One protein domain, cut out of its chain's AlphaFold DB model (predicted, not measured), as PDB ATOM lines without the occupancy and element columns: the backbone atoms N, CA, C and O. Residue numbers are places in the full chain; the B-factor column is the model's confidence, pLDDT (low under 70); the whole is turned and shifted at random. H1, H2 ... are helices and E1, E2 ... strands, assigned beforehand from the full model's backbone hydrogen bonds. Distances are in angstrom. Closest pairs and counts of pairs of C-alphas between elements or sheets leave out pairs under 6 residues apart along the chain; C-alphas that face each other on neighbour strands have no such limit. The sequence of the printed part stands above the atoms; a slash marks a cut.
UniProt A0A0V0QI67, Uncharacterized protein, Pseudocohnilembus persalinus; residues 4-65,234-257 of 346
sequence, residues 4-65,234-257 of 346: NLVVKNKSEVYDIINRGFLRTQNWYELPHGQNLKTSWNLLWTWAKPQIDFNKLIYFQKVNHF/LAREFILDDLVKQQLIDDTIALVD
ATOM      1  N   ASN A   4      -9.734 -32.028 -11.613       63.31
ATOM      2  CA  ASN A   4      -9.543 -30.629 -12.002       63.31
ATOM      3  C   ASN A   4     -10.906 -29.926 -12.099       63.31
ATOM      4  O   ASN A   4     -11.938 -30.530 -12.383       63.31
ATOM      5  N   LEU A   5     -10.911 -28.624 -11.830       63.47
ATOM      6  CA  LEU A   5     -12.053 -27.749 -12.046       63.47
ATOM      7  C   LEU A   5     -11.642 -26.682 -13.058       63.47
ATOM      8  O   LEU A   5     -11.029 -25.670 -12.714       63.47
ATOM      9  N   VAL A   6     -11.976 -26.924 -14.322       65.75
ATOM     10  CA  VAL A   6     -11.859 -25.920 -15.383       65.75
ATOM     11  C   VAL A   6     -13.184 -25.170 -15.429       65.75
ATOM     12  O   VAL A   6     -14.237 -25.747 -15.696       65.75
ATOM     13  N   VAL A   7     -13.169 -23.879 -15.102       63.53
ATOM     14  CA  VAL A   7     -14.411 -23.106 -14.992       63.53
ATOM     15  C   VAL A   7     -14.919 -22.741 -16.388       63.53
ATOM     16  O   VAL A   7     -14.261 -21.995 -17.116       63.53
ATOM     17  N   LYS A   8     -16.123 -23.223 -16.725       65.69
ATOM     18  CA  LYS A   8     -16.840 -23.072 -18.012       65.69
ATOM     19  C   LYS A   8     -17.309 -21.634 -18.329       65.69
ATOM     20  O   LYS A   8     -18.391 -21.425 -18.859       65.69
ATOM     21  N   ASN A   9     -16.487 -20.622 -18.041       64.56
ATOM     22  CA  ASN A   9     -16.785 -19.212 -18.338       64.56
ATOM     23  C   ASN A   9     -16.457 -18.808 -19.791       64.56
ATOM     24  O   ASN A   9     -16.885 -17.744 -20.233       64.56
ATOM     25  N   LYS A  10     -15.664 -19.612 -20.514       73.69
ATOM     26  CA  LYS A  10     -15.346 -19.447 -21.943       73.69
ATOM     27  C   LYS A  10     -15.055 -20.807 -22.574       73.69
ATOM     28  O   LYS A  10     -14.150 -21.486 -22.097       73.69
ATOM     29  N   SER A  11     -15.754 -21.155 -23.654       75.06
ATOM     30  CA  SER A  11     -15.572 -22.411 -24.404       75.06
ATOM     31  C   SER A  11     -14.146 -22.577 -24.936       75.06
ATOM     32  O   SER A  11     -13.478 -23.529 -24.562       75.06
ATOM     33  N   GLU A  12     -13.625 -21.599 -25.683       76.94
ATOM     34  CA  GLU A  12     -12.268 -21.625 -26.272       76.94
ATOM     35  C   GLU A  12     -11.171 -22.036 -25.271       76.94
ATOM     36  O   GLU A  12     -10.306 -22.863 -25.566       76.94
ATOM     37  N   VAL A  13     -11.234 -21.445 -24.071       79.75
ATOM     38  CA  VAL A  13     -10.303 -21.665 -22.955       79.75
ATOM     39  C   VAL A  13     -10.570 -23.010 -22.294       79.75
ATOM     40  O   VAL A  13      -9.646 -23.720 -21.928       79.75
ATOM     41  N   TYR A  14     -11.836 -23.362 -22.121       81.94
ATOM     42  CA  TYR A  14     -12.236 -24.626 -21.532       81.94
ATOM     43  C   TYR A  14     -11.770 -25.822 -22.388       81.94
ATOM     44  O   TYR A  14     -11.159 -26.753 -21.863       81.94
ATOM     45  N   ASP A  15     -11.955 -25.747 -23.708       83.06
ATOM     46  CA  ASP A  15     -11.635 -26.817 -24.655       83.06
ATOM     47  C   ASP A  15     -10.125 -27.076 -24.761       83.06
ATOM     48  O   ASP A  15      -9.686 -28.226 -24.722       83.06
ATOM     49  N   ILE A  16      -9.303 -26.023 -24.879       84.38
ATOM     50  CA  ILE A  16      -7.843 -26.172 -25.019       84.38
ATOM     51  C   ILE A  16      -7.208 -26.769 -23.752       84.38
ATOM     52  O   ILE A  16      -6.351 -27.651 -23.842       84.38
ATOM     53  N   ILE A  17      -7.687 -26.350 -22.575       85.00
ATOM     54  CA  ILE A  17      -7.221 -26.845 -21.277       85.00
ATOM     55  C   ILE A  17      -7.652 -28.299 -21.074       85.00
ATOM     56  O   ILE A  17      -6.824 -29.133 -20.708       85.00
ATOM     57  N   ASN A  18      -8.908 -28.641 -21.372       83.56
ATOM     58  CA  ASN A  18      -9.368 -30.022 -21.254       83.56
ATOM     59  C   ASN A  18      -8.694 -30.969 -22.248       83.56
ATOM     60  O   ASN A  18      -8.390 -32.092 -21.863       83.56
ATOM     61  N   ARG A  19      -8.399 -30.548 -23.486       84.38
ATOM     62  CA  ARG A  19      -7.609 -31.377 -24.416       84.38
ATOM     63  C   ARG A  19      -6.212 -31.674 -23.866       84.38
ATOM     64  O   ARG A  19      -5.767 -32.811 -23.986       84.38
ATOM     65  N   GLY A  20      -5.567 -30.704 -23.211       82.12
ATOM     66  CA  GLY A  20      -4.298 -30.933 -22.513       82.12
ATOM     67  C   GLY A  20      -4.447 -31.932 -21.360       82.12
ATOM     68  O   GLY A  20      -3.703 -32.909 -21.281       82.12
ATOM     69  N   PHE A  21      -5.478 -31.772 -20.521       80.25
ATOM     70  CA  PHE A  21      -5.733 -32.712 -19.422       80.25
ATOM     71  C   PHE A  21      -6.142 -34.119 -19.858       80.25
ATOM     72  O   PHE A  21      -5.750 -35.066 -19.190       80.25
ATOM     73  N   LEU A  22      -6.857 -34.287 -20.973       77.88
ATOM     74  CA  LEU A  22      -7.190 -35.605 -21.534       77.88
ATOM     75  C   LEU A  22      -5.968 -36.342 -22.107       77.88
ATOM     76  O   LEU A  22      -5.976 -37.569 -22.172       77.88
ATOM     77  N   ARG A  23      -4.920 -35.614 -22.523       75.31
ATOM     78  CA  ARG A  23      -3.633 -36.191 -22.961       75.31
ATOM     79  C   ARG A  23      -2.761 -36.608 -21.782       75.31
ATOM     80  O   ARG A  23      -2.043 -37.603 -21.871       75.31
ATOM     81  N   THR A  24      -2.820 -35.873 -20.672       69.88
ATOM     82  CA  THR A  24      -2.215 -36.325 -19.418       69.88
ATOM     83  C   THR A  24      -3.035 -37.467 -18.837       69.88
ATOM     84  O   THR A  24      -4.253 -37.370 -18.732       69.88
ATOM     85  N   GLN A  25      -2.391 -38.555 -18.421       62.34
ATOM     86  CA  GLN A  25      -3.141 -39.644 -17.802       62.34
ATOM     87  C   GLN A  25      -3.893 -39.150 -16.556       62.34
ATOM     88  O   GLN A  25      -3.415 -38.285 -15.820       62.34
ATOM     89  N   ASN A  26      -5.015 -39.813 -16.265       68.56
ATOM     90  CA  ASN A  26      -5.642 -39.868 -14.944       68.56
ATOM     91  C   ASN A  26      -6.434 -38.634 -14.436       68.56
ATOM     92  O   ASN A  26      -7.074 -38.756 -13.390       68.56
ATOM     93  N   TRP A  27      -6.486 -37.499 -15.146       75.31
ATOM     94  CA  TRP A  27      -7.296 -36.327 -14.752       75.31
ATOM     95  C   TRP A  27      -8.768 -36.416 -15.194       75.31
ATOM     96  O   TRP A  27      -9.057 -36.851 -16.304       75.31
ATOM     97  N   TYR A  28      -9.698 -35.943 -14.350       73.69
ATOM     98  CA  TYR A  28     -11.131 -35.857 -14.666       73.69
ATOM     99  C   TYR A  28     -11.724 -34.519 -14.221       73.69
ATOM    100  O   TYR A  28     -11.401 -34.011 -13.143       73.69
ATOM    101  N   GLU A  29     -12.643 -33.990 -15.031       76.81
ATOM    102  CA  GLU A  29     -13.397 -32.782 -14.706       76.81
ATOM    103  C   GLU A  29     -14.343 -33.031 -13.517       76.81
ATOM    104  O   GLU A  29     -15.104 -34.000 -13.502       76.81
ATOM    105  N   LEU A  30     -14.336 -32.137 -12.524       74.75
ATOM    106  CA  LEU A  30     -15.336 -32.157 -11.457       74.75
ATOM    107  C   LEU A  30     -16.722 -31.719 -11.967       74.75
ATOM    108  O   LEU A  30     -16.822 -30.739 -12.709       74.75
ATOM    109  N   PRO A  31     -17.812 -32.374 -11.520       73.12
ATOM    110  CA  PRO A  31     -19.165 -32.021 -11.933       73.12
ATOM    111  C   PRO A  31     -19.543 -30.601 -11.489       73.12
ATOM    112  O   PRO A  31     -19.425 -30.228 -10.319       73.12
ATOM    113  N   HIS A  32     -20.047 -29.813 -12.439       70.69
ATOM    114  CA  HIS A  32     -20.526 -28.450 -12.203       70.69
ATOM    115  C   HIS A  32     -21.824 -28.444 -11.392       70.69
ATOM    116  O   HIS A  32     -22.592 -29.403 -11.410       70.69
ATOM    117  N   GLY A  33     -22.079 -27.353 -10.669       64.81
ATOM    118  CA  GLY A  33     -23.304 -27.167  -9.879       64.81
ATOM    119  C   GLY A  33     -23.355 -27.933  -8.550       64.81
ATOM    120  O   GLY A  33     -24.112 -27.551  -7.663       64.81
ATOM    121  N   GLN A  34     -22.512 -28.950  -8.350       61.59
ATOM    122  CA  GLN A  34     -22.326 -29.577  -7.041       61.59
ATOM    123  C   GLN A  34     -21.484 -28.660  -6.133       61.59
ATOM    124  O   GLN A  34     -20.572 -27.975  -6.599       61.59
ATOM    125  N   ASN A  35     -21.741 -28.654  -4.819       62.50
ATOM    126  CA  ASN A  35     -21.072 -27.766  -3.843       62.50
ATOM    127  C   ASN A  35     -19.598 -28.142  -3.531       62.50
ATOM    128  O   ASN A  35     -19.076 -27.863  -2.455       62.50
ATOM    129  N   LEU A  36     -18.884 -28.710  -4.504       67.19
ATOM    130  CA  LEU A  36     -17.493 -29.173  -4.443       67.19
ATOM    131  C   LEU A  36     -16.463 -28.035  -4.621       67.19
ATOM    132  O   LEU A  36     -15.360 -28.249  -5.127       67.19
ATOM    133  N   LYS A  37     -16.801 -26.804  -4.203       67.12
ATOM    134  CA  LYS A  37     -16.029 -25.567  -4.471       67.12
ATOM    135  C   LYS A  37     -14.589 -25.579  -3.935       67.12
ATOM    136  O   LYS A  37     -13.782 -24.751  -4.352       67.12
ATOM    137  N   THR A  38     -14.264 -26.496  -3.029       69.50
ATOM    138  CA  THR A  38     -12.938 -26.680  -2.412       69.50
ATOM    139  C   THR A  38     -12.298 -28.032  -2.748       69.50
ATOM    140  O   THR A  38     -11.178 -28.304  -2.324       69.50
ATOM    141  N   SER A  39     -12.973 -28.900  -3.508       77.62
ATOM    142  CA  SER A  39     -12.564 -30.298  -3.724       77.62
ATOM    143  C   SER A  39     -11.760 -30.526  -5.010       77.62
ATOM    144  O   SER A  39     -11.643 -31.660  -5.461       77.62
ATOM    145  N   TRP A  40     -11.194 -29.472  -5.596       85.25
ATOM    146  CA  TRP A  40     -10.328 -29.528  -6.777       85.25
ATOM    147  C   TRP A  40      -8.845 -29.649  -6.406       85.25
ATOM    148  O   TRP A  40      -8.428 -29.263  -5.314       85.25
ATOM    149  N   ASN A  41      -8.051 -30.192  -7.329       85.38
ATOM    150  CA  ASN A  41      -6.584 -30.192  -7.294       85.38
ATOM    151  C   ASN A  41      -6.006 -29.058  -8.149       85.38
ATOM    152  O   ASN A  41      -5.042 -28.410  -7.756       85.38
ATOM    153  N   LEU A  42      -6.645 -28.760  -9.278       87.94
ATOM    154  CA  LEU A  42      -6.317 -27.622 -10.128       87.94
ATOM    155  C   LEU A  42      -7.582 -26.819 -10.424       87.94
ATOM    156  O   LEU A  42      -8.588 -27.400 -10.827       87.94
ATOM    157  N   LEU A  43      -7.508 -25.503 -10.257       88.94
ATOM    158  CA  LEU A  43      -8.520 -24.541 -10.669       88.94
ATOM    159  C   LEU A  43      -7.978 -23.723 -11.842       88.94
ATOM    160  O   LEU A  43      -7.034 -22.951 -11.673       88.94
ATOM    161  N   TRP A  44      -8.593 -23.877 -13.016       88.88
ATOM    162  CA  TRP A  44      -8.277 -23.051 -14.181       88.88
ATOM    163  C   TRP A  44      -9.428 -22.096 -14.493       88.88
ATOM    164  O   TRP A  44     -10.561 -22.512 -14.748       88.88
ATOM    165  N   THR A  45      -9.133 -20.798 -14.486       87.62
ATOM    166  CA  THR A  45     -10.084 -19.711 -14.718       87.62
ATOM    167  C   THR A  45      -9.539 -18.710 -15.729       87.62
ATOM    168  O   THR A  45      -8.386 -18.289 -15.647       87.62
ATOM    169  N   TRP A  46     -10.381 -18.264 -16.664       84.44
ATOM    170  CA  TRP A  46     -10.036 -17.145 -17.549       84.44
ATOM    171  C   TRP A  46     -10.033 -15.796 -16.814       84.44
ATOM    172  O   TRP A  46      -9.129 -14.989 -16.980       84.44
ATOM    173  N   ALA A  47     -11.073 -15.537 -16.019       83.69
ATOM    174  CA  ALA A  47     -11.204 -14.317 -15.227       83.69
ATOM    175  C   ALA A  47     -10.624 -14.513 -13.818       83.69
ATOM    176  O   ALA A  47     -10.408 -15.648 -13.396       83.69
ATOM    177  N   LYS A  48     -10.443 -13.412 -13.075       84.56
ATOM    178  CA  LYS A  48     -10.009 -13.444 -11.670       84.56
ATOM    179  C   LYS A  48     -10.876 -14.432 -10.861       84.56
ATOM    180  O   LYS A  48     -12.095 -14.233 -10.804       84.56
ATOM    181  N   PRO A  49     -10.290 -15.449 -10.205       87.19
ATOM    182  CA  PRO A  49     -11.048 -16.415  -9.423       87.19
ATOM    183  C   PRO A  49     -11.626 -15.766  -8.156       87.19
ATOM    184  O   PRO A  49     -10.976 -14.953  -7.496       87.19
ATOM    185  N   GLN A  50     -12.854 -16.151  -7.801       86.12
ATOM    186  CA  GLN A  50     -13.537 -15.713  -6.577       86.12
ATOM    187  C   GLN A  50     -13.217 -16.680  -5.430       86.12
ATOM    188  O   GLN A  50     -14.076 -17.424  -4.959       86.12
ATOM    189  N   ILE A  51     -11.942 -16.707  -5.039       88.56
ATOM    190  CA  ILE A  51     -11.399 -17.589  -4.000       88.56
ATOM    191  C   ILE A  51     -10.588 -16.791  -2.980       88.56
ATOM    192  O   ILE A  51     -10.047 -15.726  -3.283       88.56
ATOM    193  N   ASP A  52     -10.462 -17.346  -1.780       89.56
ATOM    194  CA  ASP A  52      -9.524 -16.867  -0.771       89.56
ATOM    195  C   ASP A  52      -8.174 -17.573  -0.962       89.56
ATOM    196  O   ASP A  52      -8.016 -18.746  -0.619       89.56
ATOM    197  N   PHE A  53      -7.200 -16.855  -1.526       90.56
ATOM    198  CA  PHE A  53      -5.856 -17.371  -1.804       90.56
ATOM    199  C   PHE A  53      -5.099 -17.832  -0.544       90.56
ATOM    200  O   PHE A  53      -4.178 -18.640  -0.661       90.56
ATOM    201  N   ASN A  54      -5.493 -17.363   0.647       89.62
ATOM    202  CA  ASN A  54      -4.887 -17.763   1.921       89.62
ATOM    203  C   ASN A  54      -5.458 -19.088   2.458       89.62
ATOM    204  O   ASN A  54      -4.892 -19.669   3.379       89.62
ATOM    205  N   LYS A  55      -6.578 -19.566   1.896       90.06
ATOM    206  CA  LYS A  55      -7.228 -20.841   2.254       90.06
ATOM    207  C   LYS A  55      -6.913 -21.974   1.271       90.06
ATOM    208  O   LYS A  55      -7.522 -23.039   1.355       90.06
ATOM    209  N   LEU A  56      -5.980 -21.754   0.342       89.25
ATOM    210  CA  LEU A  56      -5.490 -22.793  -0.559       89.25
ATOM    211  C   LEU A  56      -4.720 -23.854   0.231       89.25
ATOM    212  O   LEU A  56      -3.787 -23.548   0.968       89.25
ATOM    213  N   ILE A  57      -5.116 -25.114   0.064       86.88
ATOM    214  CA  ILE A  57      -4.462 -26.264   0.707       86.88
ATOM    215  C   ILE A  57      -3.318 -26.795  -0.163       86.88
ATOM    216  O   ILE A  57      -3.320 -26.629  -1.377       86.88
ATOM    217  N   TYR A  58      -2.331 -27.462   0.441       82.88
ATOM    218  CA  TYR A  58      -1.022 -27.751  -0.174       82.88
ATOM    219  C   TYR A  58      -1.031 -28.404  -1.571       82.88
ATOM    220  O   TYR A  58      -0.110 -28.165  -2.346       82.88
ATOM    221  N   PHE A  59      -2.047 -29.205  -1.909       83.00
ATOM    222  CA  PHE A  59      -2.173 -29.855  -3.222       83.00
ATOM    223  C   PHE A  59      -2.944 -29.034  -4.271       83.00
ATOM    224  O   PHE A  59      -3.018 -29.445  -5.427       83.00
ATOM    225  N   GLN A  60      -3.544 -27.903  -3.892       88.81
ATOM    226  CA  GLN A  60      -4.285 -27.042  -4.810       88.81
ATOM    227  C   GLN A  60      -3.351 -26.190  -5.668       88.81
ATOM    228  O   GLN A  60      -2.350 -25.660  -5.183       88.81
ATOM    229  N   LYS A  61      -3.706 -26.018  -6.940       91.00
ATOM    230  CA  LYS A  61      -3.053 -25.097  -7.874       91.00
ATOM    231  C   LYS A  61      -4.080 -24.195  -8.555       91.00
ATOM    232  O   LYS A  61      -5.122 -24.682  -8.978       91.00
ATOM    233  N   VAL A  62      -3.795 -22.903  -8.687       93.06
ATOM    234  CA  VAL A  62      -4.644 -21.934  -9.404       93.06
ATOM    235  C   VAL A  62      -3.818 -21.104 -10.386       93.06
ATOM    236  O   VAL A  62      -2.698 -20.710 -10.069       93.06
ATOM    237  N   ASN A  63      -4.372 -20.840 -11.571       93.62
ATOM    238  CA  ASN A  63      -3.680 -20.175 -12.683       93.62
ATOM    239  C   ASN A  63      -3.658 -18.627 -12.610       93.62
ATOM    240  O   ASN A  63      -3.589 -17.971 -13.648       93.62
ATOM    241  N   HIS A  64      -3.752 -18.048 -11.406       94.12
ATOM    242  CA  HIS A  64      -3.646 -16.604 -11.147       94.12
ATOM    243  C   HIS A  64      -2.866 -16.360  -9.858       94.12
ATOM    244  O   HIS A  64      -3.133 -17.028  -8.859       94.12
ATOM    245  N   PHE A  65      -2.001 -15.348  -9.823       94.50
ATOM    246  CA  PHE A  65      -1.458 -14.825  -8.572       94.50
ATOM    247  C   PHE A  65      -2.403 -13.800  -7.918       94.50
ATOM    248  O   PHE A  65      -3.032 -12.979  -8.601       94.50
ATOM    249  N   LEU A 234      -6.436 -17.303 -25.812       82.62
ATOM    250  CA  LEU A 234      -6.415 -18.731 -26.149       82.62
ATOM    251  C   LEU A 234      -7.413 -19.106 -27.265       82.62
ATOM    252  O   LEU A 234      -7.659 -20.288 -27.488       82.62
ATOM    253  N   ALA A 235      -7.973 -18.117 -27.971       82.06
ATOM    254  CA  ALA A 235      -8.753 -18.338 -29.190       82.06
ATOM    255  C   ALA A 235      -7.895 -19.037 -30.261       82.06
ATOM    256  O   ALA A 235      -6.682 -18.811 -30.334       82.06
ATOM    257  N   ARG A 236      -8.515 -19.891 -31.079       80.88
ATOM    258  CA  ARG A 236      -7.835 -20.740 -32.070       80.88
ATOM    259  C   ARG A 236      -8.493 -20.558 -33.434       80.88
ATOM    260  O   ARG A 236      -9.287 -21.390 -33.856       80.88
ATOM    261  N   GLU A 237      -8.221 -19.413 -34.053       84.88
ATOM    262  CA  GLU A 237      -8.815 -19.018 -35.336       84.88
ATOM    263  C   GLU A 237      -8.080 -19.687 -36.509       84.88
ATOM    264  O   GLU A 237      -8.712 -20.083 -37.486       84.88
ATOM    265  N   PHE A 238      -6.766 -19.902 -36.378       87.88
ATOM    266  CA  PHE A 238      -5.929 -20.544 -37.393       87.88
ATOM    267  C   PHE A 238      -5.258 -21.830 -36.879       87.88
ATOM    268  O   PHE A 238      -5.058 -22.020 -35.681       87.88
ATOM    269  N   ILE A 239      -4.826 -22.707 -37.796       87.75
ATOM    270  CA  ILE A 239      -4.102 -23.954 -37.459       87.75
ATOM    271  C   ILE A 239      -2.836 -23.660 -36.635       87.75
ATOM    272  O   ILE A 239      -2.531 -24.374 -35.682       87.75
ATOM    273  N   LEU A 240      -2.131 -22.570 -36.958       89.06
ATOM    274  CA  LEU A 240      -0.950 -22.130 -36.215       89.06
ATOM    275  C   LEU A 240      -1.281 -21.751 -34.759       89.06
ATOM    276  O   LEU A 240      -0.480 -22.033 -33.871       89.06
ATOM    277  N   ASP A 241      -2.464 -21.180 -34.492       87.56
ATOM    278  CA  ASP A 241      -2.912 -20.927 -33.119       87.56
ATOM    279  C   ASP A 241      -3.131 -22.233 -32.351       87.56
ATOM    280  O   ASP A 241      -2.741 -22.312 -31.190       87.56
ATOM    281  N   ASP A 242      -3.756 -23.247 -32.965       87.44
ATOM    282  CA  ASP A 242      -3.995 -24.539 -32.305       87.44
ATOM    283  C   ASP A 242      -2.668 -25.222 -31.952       87.44
ATOM    284  O   ASP A 242      -2.486 -25.616 -30.803       87.44
ATOM    285  N   LEU A 243      -1.711 -25.265 -32.887       89.56
ATOM    286  CA  LEU A 243      -0.384 -25.848 -32.661       89.56
ATOM    287  C   LEU A 243       0.386 -25.126 -31.544       89.56
ATOM    288  O   LEU A 243       0.786 -25.755 -30.563       89.56
ATOM    289  N   VAL A 244       0.563 -23.804 -31.655       91.00
ATOM    290  CA  VAL A 244       1.363 -23.025 -30.695       91.00
ATOM    291  C   VAL A 244       0.697 -22.991 -29.318       91.00
ATOM    292  O   VAL A 244       1.363 -23.185 -28.300       91.00
ATOM    293  N   LYS A 245      -0.620 -22.762 -29.256       91.94
ATOM    294  CA  LYS A 245      -1.320 -22.597 -27.973       91.94
ATOM    295  C   LYS A 245      -1.586 -23.934 -27.295       91.94
ATOM    296  O   LYS A 245      -1.543 -23.973 -26.070       91.94
ATOM    297  N   GLN A 246      -1.818 -25.027 -28.031       90.62
ATOM    298  CA  GLN A 246      -1.941 -26.342 -27.397       90.62
ATOM    299  C   GLN A 246      -0.593 -26.793 -26.826       90.62
ATOM    300  O   GLN A 246      -0.571 -27.220 -25.678       90.62
ATOM    301  N   GLN A 247       0.521 -26.611 -27.550       91.75
ATOM    302  CA  GLN A 247       1.853 -26.917 -27.010       91.75
ATOM    303  C   GLN A 247       2.157 -26.086 -25.754       91.75
ATOM    304  O   GLN A 247       2.592 -26.640 -24.749       91.75
ATOM    305  N   LEU A 248       1.852 -24.780 -25.768       92.88
ATOM    306  CA  LEU A 248       2.002 -23.904 -24.599       92.88
ATOM    307  C   LEU A 248       1.221 -24.417 -23.378       92.88
ATOM    308  O   LEU A 248       1.733 -24.379 -22.257       92.88
ATOM    309  N   ILE A 249      -0.017 -24.875 -23.572       91.50
ATOM    310  CA  ILE A 249      -0.847 -25.426 -22.494       91.50
ATOM    311  C   ILE A 249      -0.306 -26.771 -22.003       91.50
ATOM    312  O   ILE A 249      -0.158 -26.939 -20.793       91.50
ATOM    313  N   ASP A 250       0.022 -27.690 -22.908       90.00
ATOM    314  CA  ASP A 250       0.526 -29.025 -22.570       90.00
ATOM    315  C   ASP A 250       1.855 -28.912 -21.786       90.00
ATOM    316  O   ASP A 250       1.994 -29.493 -20.703       90.00
ATOM    317  N   ASP A 251       2.772 -28.049 -22.244       92.81
ATOM    318  CA  ASP A 251       4.020 -27.719 -21.543       92.81
ATOM    319  C   ASP A 251       3.765 -27.015 -20.200       92.81
ATOM    320  O   ASP A 251       4.455 -27.293 -19.221       92.81
ATOM    321  N   THR A 252       2.757 -26.133 -20.100       92.69
ATOM    322  CA  THR A 252       2.424 -25.469 -18.822       92.69
ATOM    323  C   THR A 252       1.928 -26.480 -17.791       92.69
ATOM    324  O   THR A 252       2.308 -26.409 -16.622       92.69
ATOM    325  N   ILE A 253       1.090 -27.436 -18.200       88.31
ATOM    326  CA  ILE A 253       0.576 -28.482 -17.307       88.31
ATOM    327  C   ILE A 253       1.736 -29.351 -16.797       88.31
ATOM    328  O   ILE A 253       1.816 -29.611 -15.592       88.31
ATOM    329  N   ALA A 254       2.671 -29.723 -17.678       88.44
ATOM    330  CA  ALA A 254       3.889 -30.447 -17.312       88.44
ATOM    331  C   ALA A 254       4.799 -29.640 -16.360       88.44
ATOM    332  O   ALA A 254       5.238 -30.166 -15.336       88.44
ATOM    333  N   LEU A 255       5.015 -28.349 -16.638       91.62
ATOM    334  CA  LEU A 255       5.828 -27.435 -15.827       91.62
ATOM    335  C   LEU A 255       5.243 -27.213 -14.420       91.62
ATOM    336  O   LEU A 255       5.981 -27.095 -13.431       91.62
ATOM    337  N   VAL A 256       3.913 -27.132 -14.309       89.69
ATOM    338  CA  VAL A 256       3.198 -26.947 -13.036       89.69
ATOM    339  C   VAL A 256       3.162 -28.239 -12.216       89.69
ATOM    340  O   VAL A 256       3.187 -28.139 -10.986       89.69
ATOM    341  N   ASP A 257       3.170 -29.416 -12.856       86.19
ATOM    342  CA  ASP A 257       3.053 -30.756 -12.240       86.19
ATOM    343  C   ASP A 257       2.137 -30.744 -10.996       86.19
ATOM    344  O   ASP A 257       2.606 -30.890  -9.859       86.19
TER     345      ASP A 257
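What this domain is: This is residues 4 to 65 and 234 to 257 of the 346 residues of an uncharacterized protein of Pseudocohnilembus persalinus (UniProt A0A0V0QI67). Two helices, H1 and H2, meet at a steep angle through part of each, next to a tiny parallel sheet of E1 and E2 with long loops around it. The first residues of H2 reach one end of the long axis and the loop of residues 45 to 65 reaches the other. The printed part has 86 residues, in the order E1, H1, E2, H2; the class is mostly helix, though under half of the residues are in named elements. The whole is compact, with a radius of gyration of the C-alphas of 13.2 A, yet elongated, spanning 39 by 24 by 24 A.

How they stand to each other: E1, residues 4 to 6, and E2, residues 42 to 44, are parallel neighbours at 7 degrees; N 5 and O 42 are 2.8 A apart and N 44 and O 5 are 3.0 A apart, within hydrogen-bond range. Residues 42 to 43 of E2 also pair, parallel, with residues 61 to 62. With H1, residues 11 to 23, the strands form a strand-helix-strand unit, two parallel strands with a helix between them in the chain, and its crossover is left-handed. The closest C-alphas of E1 and H1, those of Val 6 and Tyr 14, are 6.3 A apart. H1 touches H2, residues 239 to 256, with its residues 16 to 21 alone, meeting residues 246 to 253; the closest C-alphas, of Gly 20 and Asp 250, are 5.2 A apart. They run the same way at a steep tilt of 59 degrees. E1 and H2 are apart. In H1 and H2 every O i to N i+4 pair is within hydrogen-bond range.

Where its parts are: E1 begins at C-alpha 4, (-9.543, -30.629, -12.002). H1 is 18.3 A long and H2 25.7 A, ending at C-alpha 256, (3.198, -26.947, -13.036).

The domain as a whole: The C-alphas of Lys 55 and Ile 239, the two farthest apart, are 40.0 A apart. Residues 66 to 233 are not printed, and C-alphas 65 and 234 are 18.7 A apart across the cut. The link H1 to E2 is long. Confidence is under 70 in residues 4 to 9, 24 to 26 and 33 to 38.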